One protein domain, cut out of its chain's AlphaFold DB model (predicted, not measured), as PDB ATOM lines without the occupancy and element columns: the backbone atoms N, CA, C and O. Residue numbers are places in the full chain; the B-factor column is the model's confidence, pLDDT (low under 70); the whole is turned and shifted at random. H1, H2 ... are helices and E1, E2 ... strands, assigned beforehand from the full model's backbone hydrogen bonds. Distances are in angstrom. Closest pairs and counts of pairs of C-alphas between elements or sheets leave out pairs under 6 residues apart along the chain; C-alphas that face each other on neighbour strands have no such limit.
ATOM      1  N   ILE A 374      57.209  30.722 -11.769       85.44
ATOM      2  CA  ILE A 374      56.625  29.484 -11.230       85.44
ATOM      3  C   ILE A 374      56.889  29.372  -9.728       85.44
ATOM      4  O   ILE A 374      55.963  29.162  -8.947       85.44
ATOM      5  N   LYS A 375      58.143  29.528  -9.297       84.31
ATOM      6  CA  LYS A 375      58.506  29.400  -7.884       84.31
ATOM      7  C   LYS A 375      57.777  30.430  -7.021       84.31
ATOM      8  O   LYS A 375      57.289  30.082  -5.948       84.31
ATOM      9  N   ARG A 376      57.639  31.663  -7.512       78.19
ATOM     10  CA  ARG A 376      56.885  32.732  -6.838       78.19
ATOM     11  C   ARG A 376      55.398  32.438  -6.767       78.19
ATOM     12  O   ARG A 376      54.829  32.526  -5.690       78.19
ATOM     13  N   PHE A 377      54.783  32.016  -7.872       84.75
ATOM     14  CA  PHE A 377      53.378  31.606  -7.888       84.75
ATOM     15  C   PHE A 377      53.121  30.524  -6.831       84.75
ATOM     16  O   PHE A 377      52.186  30.603  -6.036       84.75
ATOM     17  N   MET A 378      54.011  29.536  -6.751       85.38
ATOM     18  CA  MET A 378      53.903  28.480  -5.753       85.38
ATOM     19  C   MET A 378      54.107  29.002  -4.322       85.38
ATOM     20  O   MET A 378      53.496  28.475  -3.400       85.38
ATOM     21  N   GLN A 379      54.916  30.034  -4.096       81.38
ATOM     22  CA  GLN A 379      55.110  30.618  -2.763       81.38
ATOM     23  C   GLN A 379      53.960  31.545  -2.335       81.38
ATOM     24  O   GLN A 379      53.541  31.476  -1.180       81.38
ATOM     25  N   ASN A 380      53.426  32.353  -3.253       80.81
ATOM     26  CA  ASN A 380      52.449  33.401  -2.950       80.81
ATOM     27  C   ASN A 380      51.046  32.854  -2.661       80.81
ATOM     28  O   ASN A 380      50.317  33.432  -1.855       80.81
ATOM     29  N   TYR A 381      50.668  31.715  -3.252       81.81
ATOM     30  CA  TYR A 381      49.376  31.082  -2.974       81.81
ATOM     31  C   TYR A 381      49.529  29.824  -2.122       81.81
ATOM     32  O   TYR A 381      50.374  28.953  -2.364       81.81
ATOM     33  N   SER A 382      48.633  29.685  -1.144       83.31
ATOM     34  CA  SER A 382      48.501  28.458  -0.363       83.31
ATOM     35  C   SER A 382      48.146  27.274  -1.269       83.31
ATOM     36  O   SER A 382      47.496  27.442  -2.301       83.31
ATOM     37  N   LEU A 383      48.528  26.057  -0.871       81.25
ATOM     38  CA  LEU A 383      48.272  24.833  -1.646       81.25
ATOM     39  C   LEU A 383      46.811  24.696  -2.110       81.25
ATOM     40  O   LEU A 383      46.575  24.256  -3.227       81.25
ATOM     41  N   ALA A 384      45.849  25.117  -1.283       80.50
ATOM     42  CA  ALA A 384      44.421  25.040  -1.596       80.50
ATOM     43  C   ALA A 384      43.928  26.135  -2.564       80.50
ATOM     44  O   ALA A 384      42.870  25.980  -3.164       80.50
ATOM     45  N   ALA A 385      44.660  27.245  -2.703       84.81
ATOM     46  CA  ALA A 385      44.261  28.393  -3.520       84.81
ATOM     47  C   ALA A 385      44.922  28.418  -4.908       84.81
ATOM     48  O   ALA A 385      44.398  29.062  -5.817       84.81
ATOM     49  N   ARG A 386      46.055  27.719  -5.087       87.12
ATOM     50  CA  ARG A 386      46.848  27.746  -6.330       87.12
ATOM     51  C   ARG A 386      46.043  27.329  -7.566       87.12
ATOM     52  O   ARG A 386      46.101  28.019  -8.578       87.12
ATOM     53  N   SER A 387      45.291  26.229  -7.498       85.19
ATOM     54  CA  SER A 387      44.495  25.735  -8.633       85.19
ATOM     55  C   SER A 387      43.366  26.706  -8.985       85.19
ATOM     56  O   SER A 387      43.237  27.101 -10.140       85.19
ATOM     57  N   THR A 388      42.620  27.174  -7.981       85.06
ATOM     58  CA  THR A 388      41.545  28.163  -8.146       85.06
ATOM     59  C   THR A 388      42.048  29.451  -8.791       85.06
ATOM     60  O   THR A 388      41.435  29.939  -9.738       85.06
ATOM     61  N   ARG A 389      43.175  29.998  -8.319       83.94
ATOM     62  CA  ARG A 389      43.703  31.249  -8.867       83.94
ATOM     63  C   ARG A 389      44.246  31.071 -10.280       83.94
ATOM     64  O   ARG A 389      43.938  31.891 -11.138       83.94
ATOM     65  N   LEU A 390      44.992  29.998 -10.553       86.19
ATOM     66  CA  LEU A 390      45.492  29.758 -11.908       86.19
ATOM     67  C   LEU A 390      44.343  29.523 -12.899       86.19
ATOM     68  O   LEU A 390      44.398  30.034 -14.014       86.19
ATOM     69  N   ALA A 391      43.275  28.829 -12.486       84.06
ATOM     70  CA  ALA A 391      42.059  28.695 -13.287       84.06
ATOM     71  C   ALA A 391      41.429  30.057 -13.605       84.06
ATOM     72  O   ALA A 391      41.041  30.296 -14.746       84.06
ATOM     73  N   GLN A 392      41.369  30.955 -12.616       81.12
ATOM     74  CA  GLN A 392      40.851  32.307 -12.797       81.12
ATOM     75  C   GLN A 392      41.705  33.117 -13.784       81.12
ATOM     76  O   GLN A 392      41.149  33.694 -14.710       81.12
ATOM     77  N   ILE A 393      43.038  33.094 -13.659       79.50
ATOM     78  CA  ILE A 393      43.956  33.759 -14.607       79.50
ATOM     79  C   ILE A 393      43.742  33.214 -16.028       79.50
ATOM     80  O   ILE A 393      43.631  33.968 -16.992       79.50
ATOM     81  N   MET A 394      43.631  31.890 -16.167       79.94
ATOM     82  CA  MET A 394      43.371  31.250 -17.460       79.94
ATOM     83  C   MET A 394      41.998  31.613 -18.041       79.94
ATOM     84  O   MET A 394      41.845  31.604 -19.261       79.94
ATOM     85  N   GLN A 395      41.008  31.903 -17.193       77.31
ATOM     86  CA  GLN A 395      39.679  32.360 -17.594       77.31
ATOM     87  C   GLN A 395      39.686  33.841 -18.003       77.31
ATOM     88  O   GLN A 395      39.100  34.182 -19.025       77.31
ATOM     89  N   GLU A 396      40.378  34.700 -17.253       71.06
ATOM     90  CA  GLU A 396      40.587  36.124 -17.567       71.06
ATOM     91  C   GLU A 396      41.344  36.317 -18.899       71.06
ATOM     92  O   GLU A 396      41.194  37.342 -19.563       71.06
ATOM     93  N   ALA A 397      42.111  35.306 -19.322       68.75
ATOM     94  CA  ALA A 397      42.805  35.255 -20.608       68.75
ATOM     95  C   ALA A 397      41.977  34.655 -21.773       68.75
ATOM     96  O   ALA A 397      42.510  34.485 -22.873       68.75
ATOM     97  N   GLN A 398      40.704  34.282 -21.570       69.81
ATOM     98  CA  GLN A 398      39.836  33.802 -22.657       69.81
ATOM     99  C   GLN A 398      39.264  34.955 -23.506       69.81
ATOM    100  O   GLN A 398      39.182  36.089 -23.033       69.81
ATOM    101  N   PRO A 399      38.840  34.696 -24.762       64.19
ATOM    102  CA  PRO A 399      38.195  35.706 -25.598       64.19
ATOM    103  C   PRO A 399      36.961  36.322 -24.923       64.19
ATOM    104  O   PRO A 399      36.114  35.605 -24.399       64.19
ATOM    105  N   LEU A 400      36.822  37.651 -25.009       59.47
ATOM    106  CA  LEU A 400      35.704  38.420 -24.429       59.47
ATOM    107  C   LEU A 400      34.315  37.990 -24.944       59.47
ATOM    108  O   LEU A 400      33.311  38.206 -24.267       59.47
ATOM    109  N   LEU A 401      34.248  37.403 -26.143       60.91
ATOM    110  CA  LEU A 401      33.027  36.878 -26.747       60.91
ATOM    111  C   LEU A 401      33.157  35.364 -26.920       60.91
ATOM    112  O   LEU A 401      34.022  34.888 -27.656       60.91
ATOM    113  N   ASP A 412      32.843  22.042 -36.783       62.47
ATOM    114  CA  ASP A 412      33.562  21.580 -35.589       62.47
ATOM    115  C   ASP A 412      34.756  20.688 -35.980       62.47
ATOM    116  O   ASP A 412      34.614  19.487 -36.215       62.47
ATOM    117  N   ASP A 413      35.933  21.306 -36.109       63.84
ATOM    118  CA  ASP A 413      37.204  20.638 -36.408       63.84
ATOM    119  C   ASP A 413      38.198  20.883 -35.253       63.84
ATOM    120  O   ASP A 413      38.482  22.046 -34.937       63.84
ATOM    121  N   PRO A 414      38.780  19.826 -34.645       63.22
ATOM    122  CA  PRO A 414      39.803  19.950 -33.605       63.22
ATOM    123  C   PRO A 414      40.993  20.847 -33.981       63.22
ATOM    124  O   PRO A 414      41.612  21.436 -33.097       63.22
ATOM    125  N   ALA A 415      41.320  20.981 -35.271       61.22
ATOM    126  CA  ALA A 415      42.401  21.833 -35.761       61.22
ATOM    127  C   ALA A 415      42.106  23.343 -35.654       61.22
ATOM    128  O   ALA A 415      43.035  24.146 -35.733       61.22
ATOM    129  N   LYS A 416      40.844  23.750 -35.447       62.22
ATOM    130  CA  LYS A 416      40.448  25.164 -35.305       62.22
ATOM    131  C   LYS A 416      40.699  25.742 -33.916       62.22
ATOM    132  O   LYS A 416      40.533  26.948 -33.734       62.22
ATOM    133  N   SER A 417      41.075  24.918 -32.942       67.81
ATOM    134  CA  SER A 417      41.449  25.388 -31.611       67.81
ATOM    135  C   SER A 417      42.790  24.803 -31.200       67.81
ATOM    136  O   SER A 417      42.971  23.588 -31.208       67.81
ATOM    137  N   SER A 418      43.725  25.662 -30.816       73.56
ATOM    138  CA  SER A 418      45.026  25.248 -30.300       73.56
ATOM    139  C   SER A 418      45.269  25.921 -28.964       73.56
ATOM    140  O   SER A 418      44.958  27.095 -28.773       73.56
ATOM    141  N   LYS A 419      45.833  25.164 -28.029       77.94
ATOM    142  CA  LYS A 419      46.267  25.669 -26.733       77.94
ATOM    143  C   LYS A 419      47.718  25.294 -26.540       77.94
ATOM    144  O   LYS A 419      48.079  24.141 -26.757       77.94
ATOM    145  N   LEU A 420      48.535  26.249 -26.123       84.50
ATOM    146  CA  LEU A 420      49.937  26.049 -25.779       84.50
ATOM    147  C   LEU A 420      50.222  26.734 -24.448       84.50
ATOM    148  O   LEU A 420      49.723  27.826 -24.182       84.50
ATOM    149  N   VAL A 421      51.033  26.083 -23.617       86.88
ATOM    150  CA  VAL A 421      51.500  26.661 -22.355       86.88
ATOM    151  C   VAL A 421      53.022  26.661 -22.364       86.88
ATOM    152  O   VAL A 421      53.643  25.598 -22.345       86.88
ATOM    153  N   GLY A 422      53.609  27.850 -22.460       87.69
ATOM    154  CA  GLY A 422      55.048  28.078 -22.514       87.69
ATOM    155  C   GLY A 422      55.614  28.425 -21.140       87.69
ATOM    156  O   GLY A 422      55.128  29.358 -20.511       87.69
ATOM    157  N   PHE A 423      56.628  27.698 -20.674       88.94
ATOM    158  CA  PHE A 423      57.370  28.043 -19.455       88.94
ATOM    159  C   PHE A 423      58.760  27.397 -19.444       88.94
ATOM    160  O   PHE A 423      59.000  26.408 -20.142       88.94
ATOM    161  N   LYS A 424      59.679  27.921 -18.625       87.69
ATOM    162  CA  LYS A 424      61.006  27.321 -18.443       87.69
ATOM    163  C   LYS A 424      60.899  25.967 -17.760       87.69
ATOM    164  O   LYS A 424      60.507  25.864 -16.598       87.69
ATOM    165  N   ASP A 425      61.261  24.923 -18.494       84.00
ATOM    166  CA  ASP A 425      61.204  23.557 -17.988       84.00
ATOM    167  C   ASP A 425      62.503  23.191 -17.257       84.00
ATOM    168  O   ASP A 425      63.557  23.064 -17.883       84.00
ATOM    169  N   THR A 426      62.430  23.037 -15.933       84.62
ATOM    170  CA  THR A 426      63.553  22.643 -15.072       84.62
ATOM    171  C   THR A 426      63.172  21.471 -14.163       84.62
ATOM    172  O   THR A 426      61.998  21.150 -13.968       84.62
ATOM    173  N   ASP A 427      64.181  20.829 -13.569       83.12
ATOM    174  CA  ASP A 427      64.011  19.711 -12.629       83.12
ATOM    175  C   ASP A 427      63.618  20.130 -11.199       83.12
ATOM    176  O   ASP A 427      63.546  19.287 -10.299       83.12
ATOM    177  N   GLU A 428      63.356  21.418 -10.975       85.88
ATOM    178  CA  GLU A 428      62.998  21.970  -9.668       85.88
ATOM    179  C   GLU A 428      61.662  21.411  -9.148       85.88
ATOM    180  O   GLU A 428      60.734  21.099  -9.906       85.88
ATOM    181  N   LEU A 429      61.548  21.287  -7.821       86.19
ATOM    182  CA  LEU A 429      60.364  20.735  -7.159       86.19
ATOM    183  C   LEU A 429      59.113  21.560  -7.491       86.19
ATOM    184  O   LEU A 429      58.054  20.999  -7.767       86.19
ATOM    185  N   GLU A 430      59.246  22.881  -7.507       87.38
ATOM    186  CA  GLU A 430      58.183  23.834  -7.793       87.38
ATOM    187  C   GLU A 430      57.675  23.705  -9.235       87.38
ATOM    188  O   GLU A 430      56.464  23.726  -9.451       87.38
ATOM    189  N   VAL A 431      58.563  23.470 -10.211       87.69
ATOM    190  CA  VAL A 431      58.185  23.243 -11.620       87.69
ATOM    191  C   VAL A 431      57.460  21.910 -11.793       87.69
ATOM    192  O   VAL A 431      56.458  21.831 -12.505       87.69
ATOM    193  N   ARG A 432      57.889  20.862 -11.080       88.19
ATOM    194  CA  ARG A 432      57.169  19.576 -11.057       88.19
ATOM    195  C   ARG A 432      55.779  19.717 -10.442       88.19
ATOM    196  O   ARG A 432      54.815  19.205 -11.003       88.19
ATOM    197  N   GLN A 433      55.661  20.436  -9.326       88.25
ATOM    198  CA  GLN A 433      54.371  20.711  -8.693       88.25
ATOM    199  C   GLN A 433      53.464  21.571  -9.585       88.25
ATOM    200  O   GLN A 433      52.267  21.318  -9.652       88.25
ATOM    201  N   PHE A 434      54.022  22.542 -10.309       90.12
ATOM    202  CA  PHE A 434      53.273  23.363 -11.259       90.12
ATOM    203  C   PHE A 434      52.744  22.543 -12.448       90.12
ATOM    204  O   PHE A 434      51.579  22.670 -12.815       90.12
ATOM    205  N   LYS A 435      53.552  21.623 -12.996       89.44
ATOM    206  CA  LYS A 435      53.104  20.656 -14.018       89.44
ATOM    207  C   LYS A 435      51.979  19.750 -13.514       89.44
ATOM    208  O   LYS A 435      51.050  19.465 -14.267       89.44
ATOM    209  N   ILE A 436      52.063  19.299 -12.260       88.19
ATOM    210  CA  ILE A 436      51.002  18.511 -11.617       88.19
ATOM    211  C   ILE A 436      49.723  19.341 -11.509       88.19
ATOM    212  O   ILE A 436      48.670  18.858 -11.901       88.19
ATOM    213  N   LEU A 437      49.826  20.595 -11.068       88.94
ATOM    214  CA  LEU A 437      48.686  21.500 -10.960       88.94
ATOM    215  C   LEU A 437      48.021  21.748 -12.325       88.94
ATOM    216  O   LEU A 437      46.804  21.635 -12.449       88.94
ATOM    217  N   LEU A 438      48.804  22.007 -13.378       88.31
ATOM    218  CA  LEU A 438      48.273  22.150 -14.739       88.31
ATOM    219  C   LEU A 438      47.597  20.864 -15.236       88.31
ATOM    220  O   LEU A 438      46.519  20.927 -15.822       88.31
ATOM    221  N   GLY A 439      48.225  19.706 -15.023       86.31
ATOM    222  CA  GLY A 439      47.755  18.431 -15.560       86.31
ATOM    223  C   GLY A 439      46.594  17.806 -14.787       86.31
ATOM    224  O   GLY A 439      45.576  17.464 -15.382       86.31
ATOM    225  N   GLN A 440      46.760  17.628 -13.477       82.44
ATOM    226  CA  GLN A 440      45.820  16.906 -12.614       82.44
ATOM    227  C   GLN A 440      44.686  17.802 -12.117       82.44
ATOM    228  O   GLN A 440      43.534  17.378 -12.164       82.44
ATOM    229  N   ASP A 441      44.992  19.030 -11.690       83.06
ATOM    230  CA  ASP A 441      43.989  19.902 -11.064       83.06
ATOM    231  C   ASP A 441      43.208  20.727 -12.100       83.06
ATOM    232  O   ASP A 441      42.026  21.003 -11.904       83.06
ATOM    233  N   LEU A 442      43.852  21.111 -13.213       84.75
ATOM    234  CA  LEU A 442      43.263  21.965 -14.260       84.75
ATOM    235  C   LEU A 442      42.998  21.256 -15.596       84.75
ATOM    236  O   LEU A 442      42.481  21.877 -16.526       84.75
ATOM    237  N   GLY A 443      43.349  19.973 -15.716       82.94
ATOM    238  CA  GLY A 443      43.049  19.158 -16.897       82.94
ATOM    239  C   GLY A 443      43.795  19.561 -18.177       82.94
ATOM    240  O   GLY A 443      43.353  19.226 -19.275       82.94
ATOM    241  N   VAL A 444      44.915  20.285 -18.078       84.62
ATOM    242  CA  VAL A 444      45.729  20.675 -19.238       84.62
ATOM    243  C   VAL A 444      46.658  19.530 -19.632       84.62
ATOM    244  O   VAL A 444      47.553  19.138 -18.885       84.62
ATOM    245  N   HIS A 445      46.472  18.996 -20.838       82.75
ATOM    246  CA  HIS A 445      47.252  17.855 -21.310       82.75
ATOM    247  C   HIS A 445      48.736  18.208 -21.522       82.75
ATOM    248  O   HIS A 445      49.067  19.229 -22.118       82.75
ATOM    249  N   SER A 446      49.659  17.338 -21.112       82.75
ATOM    250  CA  SER A 446      51.102  17.635 -21.161       82.75
ATOM    251  C   SER A 446      51.663  17.836 -22.573       82.75
ATOM    252  O   SER A 446      52.692  18.489 -22.737       82.75
ATOM    253  N   SER A 447      50.982  17.332 -23.609       81.75
ATOM    254  CA  SER A 447      51.377  17.522 -25.014       81.75
ATOM    255  C   SER A 447      51.370  18.986 -25.466       81.75
ATOM    256  O   SER A 447      52.000  19.310 -26.475       81.75
ATOM    257  N   VAL A 448      50.664  19.864 -24.742       84.81
ATOM    258  CA  VAL A 448      50.595  21.299 -25.047       84.81
ATOM    259  C   VAL A 448      51.663  22.130 -24.334       84.81
ATOM    260  O   VAL A 448      51.792  23.324 -24.606       84.81
ATOM    261  N   PHE A 449      52.448  21.521 -23.442       88.06
ATOM    262  CA  PHE A 449      53.529  22.214 -22.750       88.06
ATOM    263  C   PHE A 449      54.704  22.446 -23.701       88.06
ATOM    264  O   PHE A 449      55.129  21.544 -24.430       88.06
ATOM    265  N   LYS A 450      55.237  23.668 -23.695       88.25
ATOM    266  CA  LYS A 450      56.400  24.073 -24.485       88.25
ATOM    267  C   LYS A 450      57.450  24.675 -23.560       88.25
ATOM    268  O   LYS A 450      57.150  25.554 -22.762       88.25
ATOM    269  N   SER A 451      58.681  24.188 -23.679       86.19
ATOM    270  CA  SER A 451      59.804  24.727 -22.915       86.19
ATOM    271  C   SER A 451      60.254  26.064 -23.510       86.19
ATOM    272  O   SER A 451      60.433  26.167 -24.727       86.19
ATOM    273  N   THR A 452      60.434  27.072 -22.660       83.25
ATOM    274  CA  THR A 452      61.003  28.387 -22.998       83.25
ATOM    275  C   THR A 452      62.322  28.613 -22.246       83.25
ATOM    276  O   THR A 452      62.697  27.830 -21.375       83.25
ATOM    277  N   GLN A 453      63.072  29.662 -22.605       77.69
ATOM    278  CA  GLN A 453      64.320  30.026 -21.907       77.69
ATOM    279  C   GLN A 453      64.098  31.021 -20.751       77.69
ATOM    280  O   GLN A 453      64.909  31.071 -19.823       77.69
ATOM    281  N   ALA A 454      63.005  31.784 -20.807       74.12
ATOM    282  CA  ALA A 454      62.641  32.830 -19.858       74.12
ATOM    283  C   ALA A 454      62.058  32.238 -18.560       74.12
ATOM    284  O   ALA A 454      61.113  31.453 -18.614       74.12
ATOM    285  N   ASP A 455      62.639  32.567 -17.400       75.38
ATOM    286  CA  ASP A 455      62.139  32.170 -16.068       75.38
ATOM    287  C   ASP A 455      61.184  33.189 -15.440       75.38
ATOM    288  O   ASP A 455      60.592  32.909 -14.391       75.38
ATOM    289  N   ASP A 456      61.027  34.347 -16.066       72.38
ATOM    290  CA  ASP A 456      60.251  35.491 -15.606       72.38
ATOM    291  C   ASP A 456      58.840  35.566 -16.210       72.38
ATOM    292  O   ASP A 456      58.104  36.503 -15.912       72.38
ATOM    293  N   GLU A 457      58.419  34.567 -16.991       76.94
ATOM    294  CA  GLU A 457      57.081  34.518 -17.589       76.94
ATOM    295  C   GLU A 457      56.516  33.092 -17.729       76.94
ATOM    296  O   GLU A 457      57.240  32.095 -17.811       76.94
ATOM    297  N   ILE A 458      55.183  33.003 -17.767       82.19
ATOM    298  CA  ILE A 458      54.421  31.810 -18.155       82.19
ATOM    299  C   ILE A 458      53.417  32.257 -19.214       82.19
ATOM    300  O   ILE A 458      52.573  33.112 -18.953       82.19
ATOM    301  N   LEU A 459      53.493  31.674 -20.405       81.19
ATOM    302  CA  LEU A 459      52.692  32.083 -21.552       81.19
ATOM    303  C   LEU A 459      51.539  31.108 -21.774       81.19
ATOM    304  O   LEU A 459      51.765  29.929 -22.040       81.19
ATOM    305  N   PHE A 460      50.304  31.605 -21.723       81.19
ATOM    306  CA  PHE A 460      49.116  30.869 -22.155       81.19
ATOM    307  C   PHE A 460      48.690  31.376 -23.529       81.19
ATOM    308  O   PHE A 460      48.221  32.501 -23.663       81.19
ATOM    309  N   VAL A 461      48.844  30.541 -24.554       77.00
ATOM    310  CA  VAL A 461      48.449  30.876 -25.924       77.00
ATOM    311  C   VAL A 461      47.232  30.040 -26.284       77.00
ATOM    312  O   VAL A 461      47.320  28.813 -26.339       77.00
ATOM    313  N   ASN A 462      46.103  30.705 -26.518       73.62
ATOM    314  CA  ASN A 462      44.890  30.087 -27.037       73.62
ATOM    315  C   ASN A 462      44.614  30.662 -28.431       73.62
ATOM    316  O   ASN A 462      44.433  31.868 -28.583       73.62
ATOM    317  N   GLU A 463      44.567  29.805 -29.440       68.31
ATOM    318  CA  GLU A 463      44.173  30.157 -30.802       68.31
ATOM    319  C   GLU A 463      42.795  29.558 -31.083       68.31
ATOM    320  O   GLU A 463      42.550  28.389 -30.776       68.31
ATOM    321  N   TYR A 464      41.903  30.350 -31.680       66.38
ATOM    322  CA  TYR A 464      40.541  29.944 -32.022       66.38
ATOM    323  C   TYR A 464      40.220  30.303 -33.472       66.38
ATOM    324  O   TYR A 464      40.640  31.354 -33.952       66.38
ATOM    325  N   ALA A 465      39.438  29.456 -34.145       58.88
ATOM    326  CA  ALA A 465      38.956  29.657 -35.514       58.88
ATOM    327  C   ALA A 465      40.064  29.965 -36.544       58.88
ATOM    328  O   ALA A 465      39.809  30.590 -37.573       58.88
TER     329      ALA A 465
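AT A GLANCE: This is residues 374 to 401 and 412 to 465 of the 725 residues of an uncharacterized protein of Scytonema sp. UIC 10036 (UniProt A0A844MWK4). Three short helices gather on one side of a small sheet, whose two longer strands, E1 and E3, run side by side along the elongated body; E2 is a short third strand beside the last residues of E1. H3 joins the helices: H1 meets it near its first residues, making a corner about perpendicular to it, and H2 meets its last ones, while the contact between helices and sheet is slight. The 82 printed residues hold three named helices and three named strands, in the order H1 H2 E1 H3 E2 E3, of mixed class; the mixed sheet has the order E2 E1 E3. The whole is compact, with a radius of gyration of the C-alphas of 13.2 A and spans of 39 by 25 by 22 A.

HOW THE PARTS SIT: H1, residues 374 to 380, and H2, residues 386 to 396, are close but not clearly touching, the closest C-alphas being those of Met 378 and Arg 386, 7.1 A apart. Their steep tilt of 69 degrees, opposite ways, is only just short of about perpendicular. E1, residues 417 to 423, is the inner strand. H3, residues 429 to 441, touches H1 with residues 430 to 434 alone, about perpendicular at 83 degrees; the closest C-alphas, of Lys 375 and Glu 430, are 5.6 A apart. H3 only just touches H2, with residues 437 to 441 alone and 3 pairs of C-alphas within 8 A; the closest, of Ser 387 and Asp 441, are 6.3 A apart, at a steep tilt of 65 degrees, the same way. H3 only grazes the sheet, with residues 431 to 439. E2, residues 449 to 451, is parallel to E1 at 40 degrees, with N 450 and O 421 within hydrogen-bond range at 2.8 A. E1, H3 and E2 form a strand-helix-strand unit, two parallel neighbour strands with a helix between, and its crossover is right-handed. E3, residues 459 to 464, is antiparallel to E1 at 172 degrees, with N 420 and O 461 at 2.8 A and N 463 and O 418 at 2.8 A, within hydrogen-bond range. In H1, H2 and H3 every O i to N i+4 pair is within hydrogen-bond range.

IN THESE COORDINATES: H1 begins with C-alpha 374 at (56.625, 29.484, -11.230). H2 is 15.4 A long, E1 20.2 A, H3 16.9 A and E3 16.2 A; H1 measures 10.1 A and E2 6.8 A. E1 begins with C-alpha 417 at (41.449, 25.388, -31.611), and E3 ends with C-alpha 464 at (40.541, 29.944, -32.022).

THE WHOLE: The C-alphas of Gln 379 and Asp 412, the two farthest apart, are 40.3 A apart. Residues 402 to 411 are not printed, and C-alphas 401 and 412 are 17.7 A apart across the cut. Of the links that are printed whole, none is long. Mean pLDDT of the printed part is 79.9, and it is under 70 at residues 397 to 401, 412 to 417 and 463 to 465.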